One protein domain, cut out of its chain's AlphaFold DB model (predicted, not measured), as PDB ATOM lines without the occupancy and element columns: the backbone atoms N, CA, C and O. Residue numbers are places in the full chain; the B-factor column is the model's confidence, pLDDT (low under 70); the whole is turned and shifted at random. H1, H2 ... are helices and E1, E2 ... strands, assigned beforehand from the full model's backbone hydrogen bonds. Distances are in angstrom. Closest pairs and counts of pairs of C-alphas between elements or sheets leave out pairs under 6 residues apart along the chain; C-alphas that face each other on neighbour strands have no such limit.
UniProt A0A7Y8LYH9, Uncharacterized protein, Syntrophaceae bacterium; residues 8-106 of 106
ATOM      1  N   ILE A   8     -21.228  46.680  34.682       91.38
ATOM      2  CA  ILE A   8     -22.089  46.417  33.526       91.38
ATOM      3  C   ILE A   8     -22.697  45.026  33.681       91.38
ATOM      4  O   ILE A   8     -21.996  44.079  34.030       91.38
ATOM      5  N   GLU A   9     -24.001  44.919  33.449       92.94
ATOM      6  CA  GLU A   9     -24.746  43.660  33.480       92.94
ATOM      7  C   GLU A   9     -25.478  43.439  32.154       92.94
ATOM      8  O   GLU A   9     -25.927  44.396  31.513       92.94
ATOM      9  N   PHE A  10     -25.626  42.170  31.777       93.75
ATOM     10  CA  PHE A  10     -26.233  41.737  30.522       93.75
ATOM     11  C   PHE A  10     -27.359  40.742  30.799       93.75
ATOM     12  O   PHE A  10     -27.165  39.773  31.530       93.75
ATOM     13  N   PHE A  11     -28.527  40.976  30.202       94.31
ATOM     14  CA  PHE A  11     -29.695  40.105  30.326       94.31
ATOM     15  C   PHE A  11     -30.271  39.824  28.938       94.31
ATOM     16  O   PHE A  11     -30.784  40.733  28.285       94.31
ATOM     17  N   SER A  12     -30.189  38.572  28.489       93.38
ATOM     18  CA  SER A  12     -30.809  38.126  27.239       93.38
ATOM     19  C   SER A  12     -32.219  37.606  27.497       93.38
ATOM     20  O   SER A  12     -32.419  36.750  28.357       93.38
ATOM     21  N   ASP A  13     -33.188  38.098  26.730       93.06
ATOM     22  CA  ASP A  13     -34.566  37.611  26.734       93.06
ATOM     23  C   ASP A  13     -35.199  37.772  25.344       93.06
ATOM     24  O   ASP A  13     -35.209  38.866  24.779       93.06
ATOM     25  N   ASN A  14     -35.744  36.684  24.792       92.25
ATOM     26  CA  ASN A  14     -36.494  36.665  23.527       92.25
ATOM     27  C   ASN A  14     -35.795  37.369  22.339       92.25
ATOM     28  O   ASN A  14     -36.423  38.121  21.591       92.25
ATOM     29  N   GLY A  15     -34.489  37.136  22.155       93.31
ATOM     30  CA  GLY A  15     -33.703  37.735  21.064       93.31
ATOM     31  C   GLY A  15     -33.378  39.220  21.262       93.31
ATOM     32  O   GLY A  15     -32.937  39.892  20.325       93.31
ATOM     33  N   MET A  16     -33.596  39.742  22.470       95.38
ATOM     34  CA  MET A  16     -33.207  41.082  22.895       95.38
ATOM     35  C   MET A  16     -32.164  40.981  24.006       95.38
ATOM     36  O   MET A  16     -32.325  40.212  24.949       95.38
ATOM     37  N   LEU A  17     -31.147  41.833  23.941       95.81
ATOM     38  CA  LEU A  17     -30.182  42.033  25.010       95.81
ATOM     39  C   LEU A  17     -30.499  43.338  25.741       95.81
ATOM     40  O   LEU A  17     -30.475  44.419  25.143       95.81
ATOM     41  N   GLU A  18     -30.790  43.250  27.035       96.06
ATOM     42  CA  GLU A  18     -30.751  44.392  27.940       96.06
ATOM     43  C   GLU A  18     -29.337  44.547  28.503       96.06
ATOM     44  O   GLU A  18     -28.769  43.623  29.084       96.06
ATOM     45  N   ILE A  19     -28.788  45.746  28.355       95.06
ATOM     46  CA  ILE A  19     -27.502  46.147  28.909       95.06
ATOM     47  C   ILE A  19     -27.779  47.160  30.008       95.06
ATOM     48  O   ILE A  19     -28.424  48.174  29.737       95.06
ATOM     49  N   ARG A  20     -27.283  46.922  31.223       94.31
ATOM     50  CA  ARG A  20     -27.396  47.856  32.353       94.31
ATOM     51  C   ARG A  20     -26.020  48.369  32.735       94.31
ATOM     52  O   ARG A  20     -25.121  47.579  33.001       94.31
ATOM     53  N   TYR A  21     -25.859  49.686  32.768       92.88
ATOM     54  CA  TYR A  21     -24.623  50.361  33.143       92.88
ATOM     55  C   TYR A  21     -24.814  51.155  34.430       92.88
ATOM     56  O   TYR A  21     -25.566  52.134  34.466       92.88
ATOM     57  N   PHE A  22     -24.105  50.724  35.466       90.19
ATOM     58  CA  PHE A  22     -24.054  51.347  36.779       90.19
ATOM     59  C   PHE A  22     -22.784  52.192  36.860       90.19
ATOM     60  O   PHE A  22     -21.697  51.671  37.115       90.19
ATOM     61  N   ASP A  23     -22.929  53.493  36.617       83.12
ATOM     62  CA  ASP A  23     -21.829  54.462  36.731       83.12
ATOM     63  C   ASP A  23     -21.382  54.616  38.198       83.12
ATOM     64  O   ASP A  23     -20.202  54.752  38.504       83.12
ATOM     65  N   THR A  24     -22.329  54.503  39.137       82.81
ATOM     66  CA  THR A  24     -22.073  54.446  40.584       82.81
ATOM     67  C   THR A  24     -22.926  53.332  41.204       82.81
ATOM     68  O   THR A  24     -24.098  53.556  41.514       82.81
ATOM     69  N   PRO A  25     -22.385  52.108  41.374       76.75
ATOM     70  CA  PRO A  25     -23.169  50.940  41.794       76.75
ATOM     71  C   PRO A  25     -23.926  51.103  43.121       76.75
ATOM     72  O   PRO A  25     -25.025  50.567  43.264       76.75
ATOM     73  N   LYS A  26     -23.378  51.883  44.062       78.12
ATOM     74  CA  LYS A  26     -23.965  52.136  45.391       78.12
ATOM     75  C   LYS A  26     -25.292  52.891  45.359       78.12
ATOM     76  O   LYS A  26     -26.109  52.711  46.256       78.12
ATOM     77  N   ASP A  27     -25.513  53.703  44.331       82.38
ATOM     78  CA  ASP A  27     -26.744  54.484  44.204       82.38
ATOM     79  C   ASP A  27     -27.893  53.638  43.636       82.38
ATOM     80  O   ASP A  27     -29.028  54.101  43.566       82.38
ATOM     81  N   HIS A  28     -27.611  52.397  43.208       75.75
ATOM     82  CA  HIS A  28     -28.550  51.488  42.542       75.75
ATOM     83  C   HIS A  28     -29.241  52.082  41.297       75.75
ATOM     84  O   HIS A  28     -30.196  51.507  40.773       75.75
ATOM     85  N   LEU A  29     -28.731  53.204  40.783       85.38
ATOM     86  CA  LEU A  29     -29.174  53.834  39.549       85.38
ATOM     87  C   LEU A  29     -28.352  53.298  38.378       85.38
ATOM     88  O   LEU A  29     -27.124  53.217  38.439       85.38
ATOM     89  N   TYR A  30     -29.036  52.966  37.287       89.31
ATOM     90  CA  TYR A  30     -28.392  52.524  36.058       89.31
ATOM     91  C   TYR A  30     -29.009  53.185  34.833       89.31
ATOM     92  O   TYR A  30     -30.179  53.568  34.814       89.31
ATOM     93  N   ARG A  31     -28.201  53.282  33.778       91.19
ATOM     94  CA  ARG A  31     -28.696  53.498  32.416       91.19
ATOM     95  C   ARG A  31     -28.885  52.138  31.772       91.19
ATOM     96  O   ARG A  31     -28.024  51.275  31.936       91.19
ATOM     97  N   SER A  32     -29.979  51.945  31.044       93.44
ATOM     98  CA  SER A  32     -30.166  50.724  30.270       93.44
ATOM     99  C   SER A  32     -30.470  50.969  28.813       93.44
ATOM    100  O   SER A  32     -31.100  51.953  28.425       93.44
ATOM    101  N   TRP A  33     -30.025  50.012  28.011       94.94
ATOM    102  CA  TRP A  33     -30.335  49.920  26.599       94.94
ATOM    103  C   TRP A  33     -30.861  48.523  26.316       94.94
ATOM    104  O   TRP A  33     -30.290  47.540  26.777       94.94
ATOM    105  N   ARG A  34     -31.944  48.432  25.544       94.56
ATOM    106  CA  ARG A  34     -32.453  47.162  25.018       94.56
ATOM    107  C   ARG A  34     -32.273  47.150  23.516       94.56
ATOM    108  O   ARG A  34     -32.868  47.988  22.838       94.56
ATOM    109  N   LEU A  35     -31.464  46.225  23.015       94.62
ATOM    110  CA  LEU A  35     -31.164  46.082  21.594       94.62
ATOM    111  C   LEU A  35     -31.513  44.666  21.127       94.62
ATOM    112  O   LEU A  35     -31.324  43.723  21.893       94.62
ATOM    113  N   PRO A  36     -31.967  44.484  19.879       95.00
ATOM    114  CA  PRO A  36     -32.003  43.166  19.259       95.00
ATOM    115  C   PRO A  36     -30.607  42.535  19.241       95.00
ATOM    116  O   PRO A  36     -29.638  43.205  18.874       95.00
ATOM    117  N   GLU A  37     -30.498  41.248  19.568       95.38
ATOM    118  CA  GLU A  37     -29.217  40.520  19.571       95.38
ATOM    119  C   GLU A  37     -28.513  40.578  18.207       95.38
ATOM    120  O   GLU A  37     -27.294  40.696  18.131       95.38
ATOM    121  N   SER A  38     -29.276  40.602  17.110       94.94
ATOM    122  CA  SER A  38     -28.729  40.772  15.761       94.94
ATOM    123  C   SER A  38     -27.981  42.099  15.577       94.94
ATOM    124  O   SER A  38     -26.924  42.123  14.952       94.94
ATOM    125  N   ILE A  39     -28.474  43.191  16.167       95.25
ATOM    126  CA  ILE A  39     -27.793  44.495  16.153       95.25
ATOM    127  C   ILE A  39     -26.569  44.469  17.074       95.25
ATOM    128  O   ILE A  39     -25.543  45.059  16.738       95.25
ATOM    129  N   VAL A  40     -26.645  43.763  18.206       95.31
ATOM    130  CA  VAL A  40     -25.500  43.589  19.114       95.31
ATOM    131  C   VAL A  40     -24.356  42.851  18.418       95.31
ATOM    132  O   VAL A  40     -23.209  43.285  18.511       95.31
ATOM    133  N   HIS A  41     -24.643  41.789  17.664       95.00
ATOM    134  CA  HIS A  41     -23.620  41.077  16.895       95.00
ATOM    135  C   HIS A  41     -22.951  41.973  15.842       95.00
ATOM    136  O   HIS A  41     -21.721  41.988  15.741       95.00
ATOM    137  N   GLU A  42     -23.731  42.769  15.104       96.06
ATOM    138  CA  GLU A  42     -23.195  43.755  14.154       96.06
ATOM    139  C   GLU A  42     -22.322  44.811  14.857       96.06
ATOM    140  O   GLU A  42     -21.267  45.196  14.347       96.06
ATOM    141  N   LEU A  43     -22.716  45.245  16.061       95.38
ATOM    142  CA  LEU A  43     -21.971  46.209  16.872       95.38
ATOM    143  C   LEU A  43     -20.623  45.641  17.345       95.38
ATOM    144  O   LEU A  43     -19.595  46.316  17.231       95.38
ATOM    145  N   ILE A  44     -20.609  44.397  17.833       94.75
ATOM    146  CA  ILE A  44     -19.390  43.680  18.237       94.75
ATOM    147  C   ILE A  44     -18.448  43.539  17.036       94.75
ATOM    148  O   ILE A  44     -17.270  43.900  17.122       94.75
ATOM    149  N   ALA A  45     -18.966  43.080  15.892       94.00
ATOM    150  CA  ALA A  45     -18.184  42.916  14.670       94.00
ATOM    151  C   ALA A  45     -17.584  44.249  14.191       94.00
ATOM    152  O   ALA A  45     -16.392  44.315  13.867       94.00
ATOM    153  N   PHE A  46     -18.376  45.326  14.206       93.50
ATOM    154  CA  PHE A  46     -17.914  46.675  13.883       93.50
ATOM    155  C   PHE A  46     -16.756  47.107  14.791       93.50
ATOM    156  O   PHE A  46     -15.709  47.533  14.296       93.50
ATOM    157  N   ARG A  47     -16.890  46.938  16.112       92.06
ATOM    158  CA  ARG A  47     -15.869  47.368  17.074       92.06
ATOM    159  C   ARG A  47     -14.581  46.546  16.991       92.06
ATOM    160  O   ARG A  47     -13.493  47.123  17.037       92.06
ATOM    161  N   ILE A  48     -14.678  45.228  16.805       91.62
ATOM    162  CA  ILE A  48     -13.514  44.361  16.555       91.62
ATOM    163  C   ILE A  48     -12.792  44.787  15.270       91.62
ATOM    164  O   ILE A  48     -11.560  44.827  15.240       91.62
ATOM    165  N   GLY A  49     -13.540  45.131  14.216       90.31
ATOM    166  CA  GLY A  49     -12.981  45.645  12.965       90.31
ATOM    167  C   GLY A  49     -12.185  46.935  13.164       90.31
ATOM    168  O   GLY A  49     -11.068  47.047  12.662       90.31
ATOM    169  N   LEU A  50     -12.709  47.874  13.959       89.44
ATOM    170  CA  LEU A  50     -12.011  49.125  14.273       89.44
ATOM    171  C   LEU A  50     -10.699  48.901  15.027       89.44
ATOM    172  O   LEU A  50      -9.700  49.514  14.671       89.44
ATOM    173  N   LYS A  51     -10.660  47.991  16.011       85.81
ATOM    174  CA  LYS A  51      -9.431  47.687  16.773       85.81
ATOM    175  C   LYS A  51      -8.274  47.183  15.902       85.81
ATOM    176  O   LYS A  51      -7.119  47.303  16.297       85.81
ATOM    177  N   LYS A  52      -8.569  46.596  14.737       85.75
ATOM    178  CA  LYS A  52      -7.551  46.115  13.790       85.75
ATOM    179  C   LYS A  52      -6.958  47.241  12.934       85.75
ATOM    180  O   LYS A  52      -5.861  47.072  12.402       85.75
ATOM    181  N   ASN A  53      -7.642  48.379  12.822       83.62
ATOM    182  CA  ASN A  53      -7.191  49.531  12.048       83.62
ATOM    183  C   ASN A  53      -6.374  50.475  12.937       83.62
ATOM    184  O   ASN A  53      -6.880  51.011  13.917       83.62
ATOM    185  N   LYS A  54      -5.100  50.690  12.587       73.50
ATOM    186  CA  LYS A  54      -4.175  51.526  13.375       73.50
ATOM    187  C   LYS A  54      -4.416  53.032  13.225       73.50
ATOM    188  O   LYS A  54      -3.962  53.794  14.069       73.50
ATOM    189  N   GLU A  55      -5.138  53.448  12.190       80.88
ATOM    190  CA  GLU A  55      -5.471  54.848  11.931       80.88
ATOM    191  C   GLU A  55      -6.989  54.998  11.834       80.88
ATOM    192  O   GLU A  55      -7.630  54.494  10.911       80.88
ATOM    193  N   ILE A  56      -7.572  55.673  12.825       86.12
ATOM    194  CA  ILE A  56      -8.997  55.986  12.882       86.12
ATOM    195  C   ILE A  56      -9.153  57.496  12.740       86.12
ATOM    196  O   ILE A  56      -8.635  58.257  13.553       86.12
ATOM    197  N   THR A  57      -9.899  57.924  11.720       89.12
ATOM    198  CA  THR A  57     -10.322  59.320  11.552       89.12
ATOM    199  C   THR A  57     -11.829  59.409  11.750       89.12
ATOM    200  O   THR A  57     -12.574  58.594  11.209       89.12
ATOM    201  N   PHE A  58     -12.278  60.388  12.534       91.19
ATOM    202  CA  PHE A  58     -13.697  60.630  12.792       91.19
ATOM    203  C   PHE A  58     -14.264  61.711  11.847       91.19
ATOM    204  O   PHE A  58     -13.525  62.614  11.458       91.19
ATOM    205  N   PRO A  59     -15.570  61.670  11.509       92.81
ATOM    206  CA  PRO A  59     -16.547  60.675  11.941       92.81
ATOM    207  C   PRO A  59     -16.375  59.329  11.225       92.81
ATOM    208  O   PRO A  59     -16.115  59.275  10.027       92.81
ATOM    209  N   LEU A  60     -16.569  58.237  11.966       93.62
ATOM    210  CA  LEU A  60     -16.680  56.899  11.392       93.62
ATOM    211  C   LEU A  60     -18.146  56.561  11.182       93.62
ATOM    212  O   LEU A  60     -18.962  56.751  12.084       93.62
ATOM    213  N   GLN A  61     -18.460  55.988  10.028       94.12
ATOM    214  CA  GLN A  61     -19.805  55.536   9.712       94.12
ATOM    215  C   GLN A  61     -19.753  54.156   9.066       94.12
ATOM    216  O   GLN A  61     -18.953  53.901   8.163       94.12
ATOM    217  N   LYS A  62     -20.619  53.253   9.526       94.25
ATOM    218  CA  LYS A  62     -20.786  51.921   8.943       94.25
ATOM    219  C   LYS A  62     -22.265  51.597   8.865       94.25
ATOM    220  O   LYS A  62     -22.942  51.527   9.883       94.25
ATOM    221  N   LYS A  63     -22.748  51.351   7.652       94.56
ATOM    222  CA  LYS A  63     -24.119  50.914   7.402       94.56
ATOM    223  C   LYS A  63     -24.151  49.421   7.079       94.56
ATOM    224  O   LYS A  63     -23.321  48.943   6.303       94.56
ATOM    225  N   THR A  64     -25.089  48.703   7.685       94.00
ATOM    226  CA  THR A  64     -25.406  47.292   7.429       94.00
ATOM    227  C   THR A  64     -26.824  47.193   6.854       94.00
ATOM    228  O   THR A  64     -27.433  48.207   6.506       94.00
ATOM    229  N   THR A  65     -27.362  45.982   6.714       91.75
ATOM    230  CA  THR A  65     -28.775  45.779   6.353       91.75
ATOM    231  C   THR A  65     -29.726  46.030   7.524       91.75
ATOM    232  O   THR A  65     -30.894  46.324   7.293       91.75
ATOM    233  N   LEU A  66     -29.238  45.934   8.766       92.94
ATOM    234  CA  LEU A  66     -30.045  46.010   9.990       92.94
ATOM    235  C   LEU A  66     -29.904  47.343  10.724       92.94
ATOM    236  O   LEU A  66     -30.835  47.781  11.398       92.94
ATOM    237  N   CYS A  67     -28.737  47.978  10.636       95.25
ATOM    238  CA  CYS A  67     -28.419  49.161  11.419       95.25
ATOM    239  C   CYS A  67     -27.360  50.043  10.752       95.25
ATOM    240  O   CYS A  67     -26.653  49.657   9.823       95.25
ATOM    241  N   GLU A  68     -27.250  51.260  11.253       96.06
ATOM    242  CA  GLU A  68     -26.194  52.201  10.939       96.06
ATOM    243  C   GLU A  68     -25.480  52.594  12.228       96.06
ATOM    244  O   GLU A  68     -26.116  53.012  13.195       96.06
ATOM    245  N   PHE A  69     -24.159  52.462  12.220       96.12
ATOM    246  CA  PHE A  69     -23.269  52.895  13.284       96.12
ATOM    247  C   PHE A  69     -22.621  54.216  12.901       96.12
ATOM    248  O   PHE A  69     -22.115  54.356  11.785       96.12
ATOM    249  N   THR A  70     -22.601  55.167  13.828       95.69
ATOM    250  CA  THR A  70     -21.869  56.426  13.683       95.69
ATOM    251  C   THR A  70     -21.056  56.705  14.941       95.69
ATOM    252  O   THR A  70     -21.562  56.615  16.055       95.69
ATOM    253  N   MET A  71     -19.791  57.072  14.768       95.94
ATOM    254  CA  MET A  71     -18.933  57.565  15.841       95.94
ATOM    255  C   MET A  71     -18.391  58.933  15.451       95.94
ATOM    256  O   MET A  71     -17.616  59.047  14.506       95.94
ATOM    257  N   HIS A  72     -18.766  59.970  16.195       94.88
ATOM    258  CA  HIS A  72     -18.162  61.302  16.056       94.88
ATOM    259  C   HIS A  72     -16.901  61.462  16.913       94.88
ATOM    260  O   HIS A  72     -16.066  62.318  16.641       94.88
ATOM    261  N   THR A  73     -16.771  60.635  17.949       93.50
ATOM    262  CA  THR A  73     -15.614  60.551  18.846       93.50
ATOM    263  C   THR A  73     -15.413  59.091  19.238       93.50
ATOM    264  O   THR A  73     -16.284  58.257  19.004       93.50
ATOM    265  N   GLU A  74     -14.316  58.777  19.917       91.56
ATOM    266  CA  GLU A  74     -14.074  57.438  20.461       91.56
ATOM    267  C   GLU A  74     -14.985  57.054  21.637       91.56
ATOM    268  O   GLU A  74     -14.985  55.891  22.040       91.56
ATOM    269  N   LYS A  75     -15.740  58.003  22.211       92.25
ATOM    270  CA  LYS A  75     -16.450  57.823  23.488       92.25
ATOM    271  C   LYS A  75     -17.811  57.154  23.359       92.25
ATOM    272  O   LYS A  75     -18.223  56.474  24.293       92.25
ATOM    273  N   PHE A  76     -18.497  57.364  22.241       94.12
ATOM    274  CA  PHE A  76     -19.865  56.898  22.031       94.12
ATOM    275  C   PHE A  76     -20.030  56.316  20.633       94.12
ATOM    276  O   PHE A  76     -19.415  56.787  19.673       94.12
ATOM    277  N   ILE A  77     -20.896  55.313  20.541       95.81
ATOM    278  CA  ILE A  77     -21.362  54.731  19.290       95.81
ATOM    279  C   ILE A  77     -22.860  55.002  19.201       95.81
ATOM    280  O   ILE A  77     -23.644  54.485  19.997       95.81
ATOM    281  N   GLU A  78     -23.236  55.820  18.224       95.81
ATOM    282  CA  GLU A  78     -24.623  56.023  17.828       95.81
ATOM    283  C   GLU A  78     -25.049  54.869  16.923       95.81
ATOM    284  O   GLU A  78     -24.341  54.502  15.983       95.81
ATOM    285  N   ILE A  79     -26.215  54.305  17.199       96.31
ATOM    286  CA  ILE A  79     -26.779  53.148  16.515       96.31
ATOM    287  C   ILE A  79     -28.182  53.531  16.073       96.31
ATOM    288  O   ILE A  79     -29.013  53.885  16.903       96.31
ATOM    289  N   LYS A  80     -28.478  53.431  14.781       95.38
ATOM    290  CA  LYS A  80     -29.838  53.587  14.249       95.38
ATOM    291  C   LYS A  80     -30.261  52.278  13.621       95.38
ATOM    292  O   LYS A  80     -29.551  51.781  12.751       95.38
ATOM    293  N   SER A  81     -31.395  51.714  14.021       94.12
ATOM    294  CA  SER A  81     -31.921  50.556  13.297       94.12
ATOM    295  C   SER A  81     -32.504  50.964  11.945       94.12
ATOM    296  O   SER A  81     -32.946  52.097  11.736       94.12
ATOM    297  N   LEU A  82     -32.474  50.030  11.005       93.25
ATOM    298  CA  LEU A  82     -32.975  50.212   9.654       93.25
ATOM    299  C   LEU A  82     -34.239  49.378   9.447       93.25
ATOM    300  O   LEU A  82     -34.394  48.299  10.014       93.25
ATOM    301  N   ASP A  83     -35.159  49.893   8.636       89.69
ATOM    302  CA  ASP A  83     -36.287  49.112   8.137       89.69
ATOM    303  C   ASP A  83     -35.860  48.165   7.000       89.69
ATOM    304  O   ASP A  83     -34.727  48.197   6.518       89.69
ATOM    305  N   SER A  84     -36.793  47.345   6.509       87.12
ATOM    306  CA  SER A  84     -36.547  46.416   5.394       87.12
ATOM    307  C   SER A  84     -36.154  47.093   4.072       87.12
ATOM    308  O   SER A  84     -35.758  46.411   3.130       87.12
ATOM    309  N   ARG A  85     -36.254  48.425   3.983       87.88
ATOM    310  CA  ARG A  85     -35.825  49.234   2.836       87.88
ATOM    311  C   ARG A  85     -34.517  49.987   3.113       87.88
ATOM    312  O   ARG A  85     -34.123  50.826   2.306       87.88
ATOM    313  N   GLY A  86     -33.848  49.721   4.236       86.38
ATOM    314  CA  GLY A  86     -32.585  50.355   4.612       86.38
ATOM    315  C   GLY A  86     -32.722  51.815   5.061       86.38
ATOM    316  O   GLY A  86     -31.733  52.558   5.024       86.38
ATOM    317  N   ARG A  87     -33.926  52.255   5.444       88.44
ATOM    318  CA  ARG A  87     -34.194  53.604   5.966       88.44
ATOM    319  C   ARG A  87     -34.095  53.584   7.482       88.44
ATOM    320  O   ARG A  87     -34.521  52.619   8.105       88.44
ATOM    321  N   THR A  88     -33.570  54.650   8.077       84.81
ATOM    322  CA  THR A  88     -33.517  54.773   9.538       84.81
ATOM    323  C   THR A  88     -34.928  54.757  10.105       84.81
ATOM    324  O   THR A  88     -35.767  55.563   9.697       84.81
ATOM    325  N   ASN A  89     -35.187  53.844  11.032       80.75
ATOM    326  CA  ASN A  89     -36.417  53.856  11.804       80.75
ATOM    327  C   ASN A  89     -36.284  54.829  12.998       80.75
ATOM    328  O   ASN A  89     -35.247  55.464  13.189       80.75
ATOM    329  N   MET A  90     -37.349  54.979  13.790       73.50
ATOM    330  CA  MET A  90     -37.348  55.863  14.967       73.50
ATOM    331  C   MET A  90     -36.556  55.313  16.163       73.50
ATOM    332  O   MET A  90     -36.435  56.000  17.175       73.50
ATOM    333  N   THR A  91     -36.030  54.091  16.073       81.88
ATOM    334  CA  THR A  91     -35.320  53.445  17.174       81.88
ATOM    335  C   THR A  91     -33.821  53.619  16.982       81.88
ATOM    336  O   THR A  91     -33.230  53.188  15.988       81.88
ATOM    337  N   GLY A  92     -33.195  54.261  17.961       85.06
ATOM    338  CA  GLY A  92     -31.757  54.423  18.004       85.06
ATOM    339  C   GLY A  92     -31.240  54.391  19.430       85.06
ATOM    340  O   GLY A  92     -31.989  54.574  20.390       85.06
ATOM    341  N   TRP A  93     -29.947  54.137  19.551       94.00
ATOM    342  CA  TRP A  93     -29.254  54.004  20.818       94.00
ATOM    343  C   TRP A  93     -27.926  54.744  20.747       94.00
ATOM    344  O   TRP A  93     -27.255  54.712  19.722       94.00
ATOM    345  N   SER A  94     -27.529  55.353  21.857       94.25
ATOM    346  CA  SER A  94     -26.185  55.897  22.042       94.25
ATOM    347  C   SER A  94     -25.529  55.125  23.173       94.25
ATOM    348  O   SER A  94     -25.959  55.235  24.327       94.25
ATOM    349  N   LEU A  95     -24.552  54.281  22.839       94.38
ATOM    350  CA  LEU A  95     -23.840  53.459  23.817       94.38
ATOM    351  C   LEU A  95     -22.446  54.040  24.066       94.38
ATOM    352  O   LEU A  95     -21.713  54.296  23.106       94.38
ATOM    353  N   PRO A  96     -22.029  54.201  25.334       93.44
ATOM    354  CA  PRO A  96     -20.638  54.477  25.656       93.44
ATOM    355  C   PRO A  96     -19.739  53.355  25.129       93.44
ATOM    356  O   PRO A  96     -20.039  52.175  25.319       93.44
ATOM    357  N   SER A  97     -18.594  53.696  24.544       91.62
ATOM    358  CA  SER A  97     -17.648  52.696  24.035       91.62
ATOM    359  C   SER A  97     -17.209  51.722  25.124       91.62
ATOM    360  O   SER A  97     -17.081  50.542  24.836       91.62
ATOM    361  N   VAL A  98     -17.072  52.166  26.381       89.69
ATOM    362  CA  VAL A  98     -16.743  51.284  27.520       89.69
ATOM    363  C   VAL A  98     -17.767  50.160  27.721       89.69
ATOM    364  O   VAL A  98     -17.391  49.050  28.081       89.69
ATOM    365  N   VAL A  99     -19.047  50.413  27.428       92.00
ATOM    366  CA  VAL A  99     -20.101  49.390  27.476       92.00
ATOM    367  C   VAL A  99     -19.908  48.380  26.347       92.00
ATOM    368  O   VAL A  99     -19.980  47.173  26.567       92.00
ATOM    369  N   VAL A 100     -19.592  48.867  25.147       91.62
ATOM    370  CA  VAL A 100     -19.335  48.017  23.976       91.62
ATOM    371  C   VAL A 100     -18.056  47.195  24.135       91.62
ATOM    372  O   VAL A 100     -18.001  46.056  23.689       91.62
ATOM    373  N   GLU A 101     -17.044  47.723  24.819       90.88
ATOM    374  CA  GLU A 101     -15.838  46.965  25.157       90.88
ATOM    375  C   GLU A 101     -16.136  45.767  26.062       90.88
ATOM    376  O   GLU A 101     -15.550  44.706  25.864       90.88
ATOM    377  N   GLN A 102     -17.062  45.904  27.017       90.31
ATOM    378  CA  GLN A 102     -17.470  44.775  27.857       90.31
ATOM    379  C   GLN A 102     -18.277  43.734  27.076       90.31
ATOM    380  O   GLN A 102     -18.051  42.549  27.279       90.31
ATOM    381  N   LEU A 103     -19.131  44.150  26.130       87.94
ATOM    382  CA  LEU A 103     -19.866  43.220  25.254       87.94
ATOM    383  C   LEU A 103     -18.947  42.272  24.471       87.94
ATOM    384  O   LEU A 103     -19.336  41.148  24.184       87.94
ATOM    385  N   ILE A 104     -17.745  42.722  24.103       86.00
ATOM    386  CA  ILE A 104     -16.772  41.907  23.354       86.00
ATOM    387  C   ILE A 104     -16.131  40.830  24.241       86.00
ATOM    388  O   ILE A 104     -15.666  39.818  23.724       86.00
ATOM    389  N   ASN A 105     -16.065  41.068  25.552       77.88
ATOM    390  CA  ASN A 105     -15.399  40.187  26.512       77.88
ATOM    391  C   ASN A 105     -16.372  39.242  27.241       77.88
ATOM    392  O   ASN A 105     -15.923  38.496  28.114       77.88
ATOM    393  N   CYS A 106     -17.670  39.313  26.929       64.06
ATOM    394  CA  CYS A 106     -18.703  38.426  27.462       64.06
ATOM    395  C   CYS A 106     -18.815  37.109  26.696       64.06
ATOM    396  O   CYS A 106     -18.518  37.088  25.480       64.06
TER     397      CYS A 106
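This is residues 8 to 106 of the 106 residues of an uncharacterized protein of Syntrophaceae bacterium (UniProt A0A7Y8LYH9). Two antiparallel sheets stand side by side, edge strand E3 of the smaller near edge strand E7 of the larger, and two helices pack on them. H1 runs slantwise over E4, E5 and E6 of the larger sheet, while H2, about perpendicular to H1, covers E1 and E2 of the smaller. The 99 printed residues hold, in order, E1 E2 E3 H1 E4 E5 E6 E7 H2, a mixed class of helices and strands. The sheets run E1 E2 E3 and E4 E5 E6 E7, each a meander, every strand the antiparallel neighbour of the one before. The whole is compact, with a radius of gyration of the C-alphas of 13.7 A and spans of 39 by 33 by 21 A.

E1 is residues 8 to 13, 16.7 A, beginning at C-alpha 8 (-22.089, 46.417, 33.526). E2 is residues 16 to 22, 19.5 A, and E3 residues 31 to 36, 17.1 A. H1, residues 37 to 52, spans 23.1 A from C-alpha 37 (-29.217, 40.520, 19.571). E4 is residues 60 to 63, 10.3 A; E5 residues 67 to 71, 13.4 A; E6 residues 76 to 82, 19.2 A. E7, residues 88 to 96, is 20.6 A and bends by 75 degrees at residue 91. H2, residues 97 to 104, is 10.8 A and ends at C-alpha 104 (-16.772, 41.907, 23.354).

E1 and E2 form a hairpin, with N 11 and O 18 at 2.9 A. E2 and E3 form another, with N 19 and O 33 at 2.8 A. The closest C-alphas of E3 and E7, those of Trp 33 and Trp 93, are 7.2 A apart. In the larger sheet, the hairpin E4 and E5 has N 62 and O 69 at 2.9 A, E5 and E6 has N 70 and O 78 at 2.8 A, and E6 and E7 has N 79 and O 93 at 2.8 A, each within hydrogen-bond range. H1 is on this sheet at a height of 10.3 A, its line at 45 degrees to E6 on the local plane; its C-alpha of Ile 39 is 6.7 A from that of Cys 67 in E5, their closest. H2 is on the smaller sheet at a height of 9.8 A; its closest C-alpha to E1 is Val 99, 7.0 A from Ile 8. H1, with residues 43 to 48 alone, touches H2 at 75 degrees, about perpendicular; the closest C-alphas, of Ile 44 and Ile 104, are 6.0 A apart. Every O i to N i+4 pair is within hydrogen-bond range in H2, and 11 of 12 in H1. E1 and E4 are apart, for instance.

The farthest C-alphas, of Lys 26 and Arg 85, are 44.3 A apart. The printed part has no cut and no long link; E2 to E3 and H1 to E4 are short links. The mean pLDDT of the printed part is 90.5, and residue 106, the chain's last, is under 70.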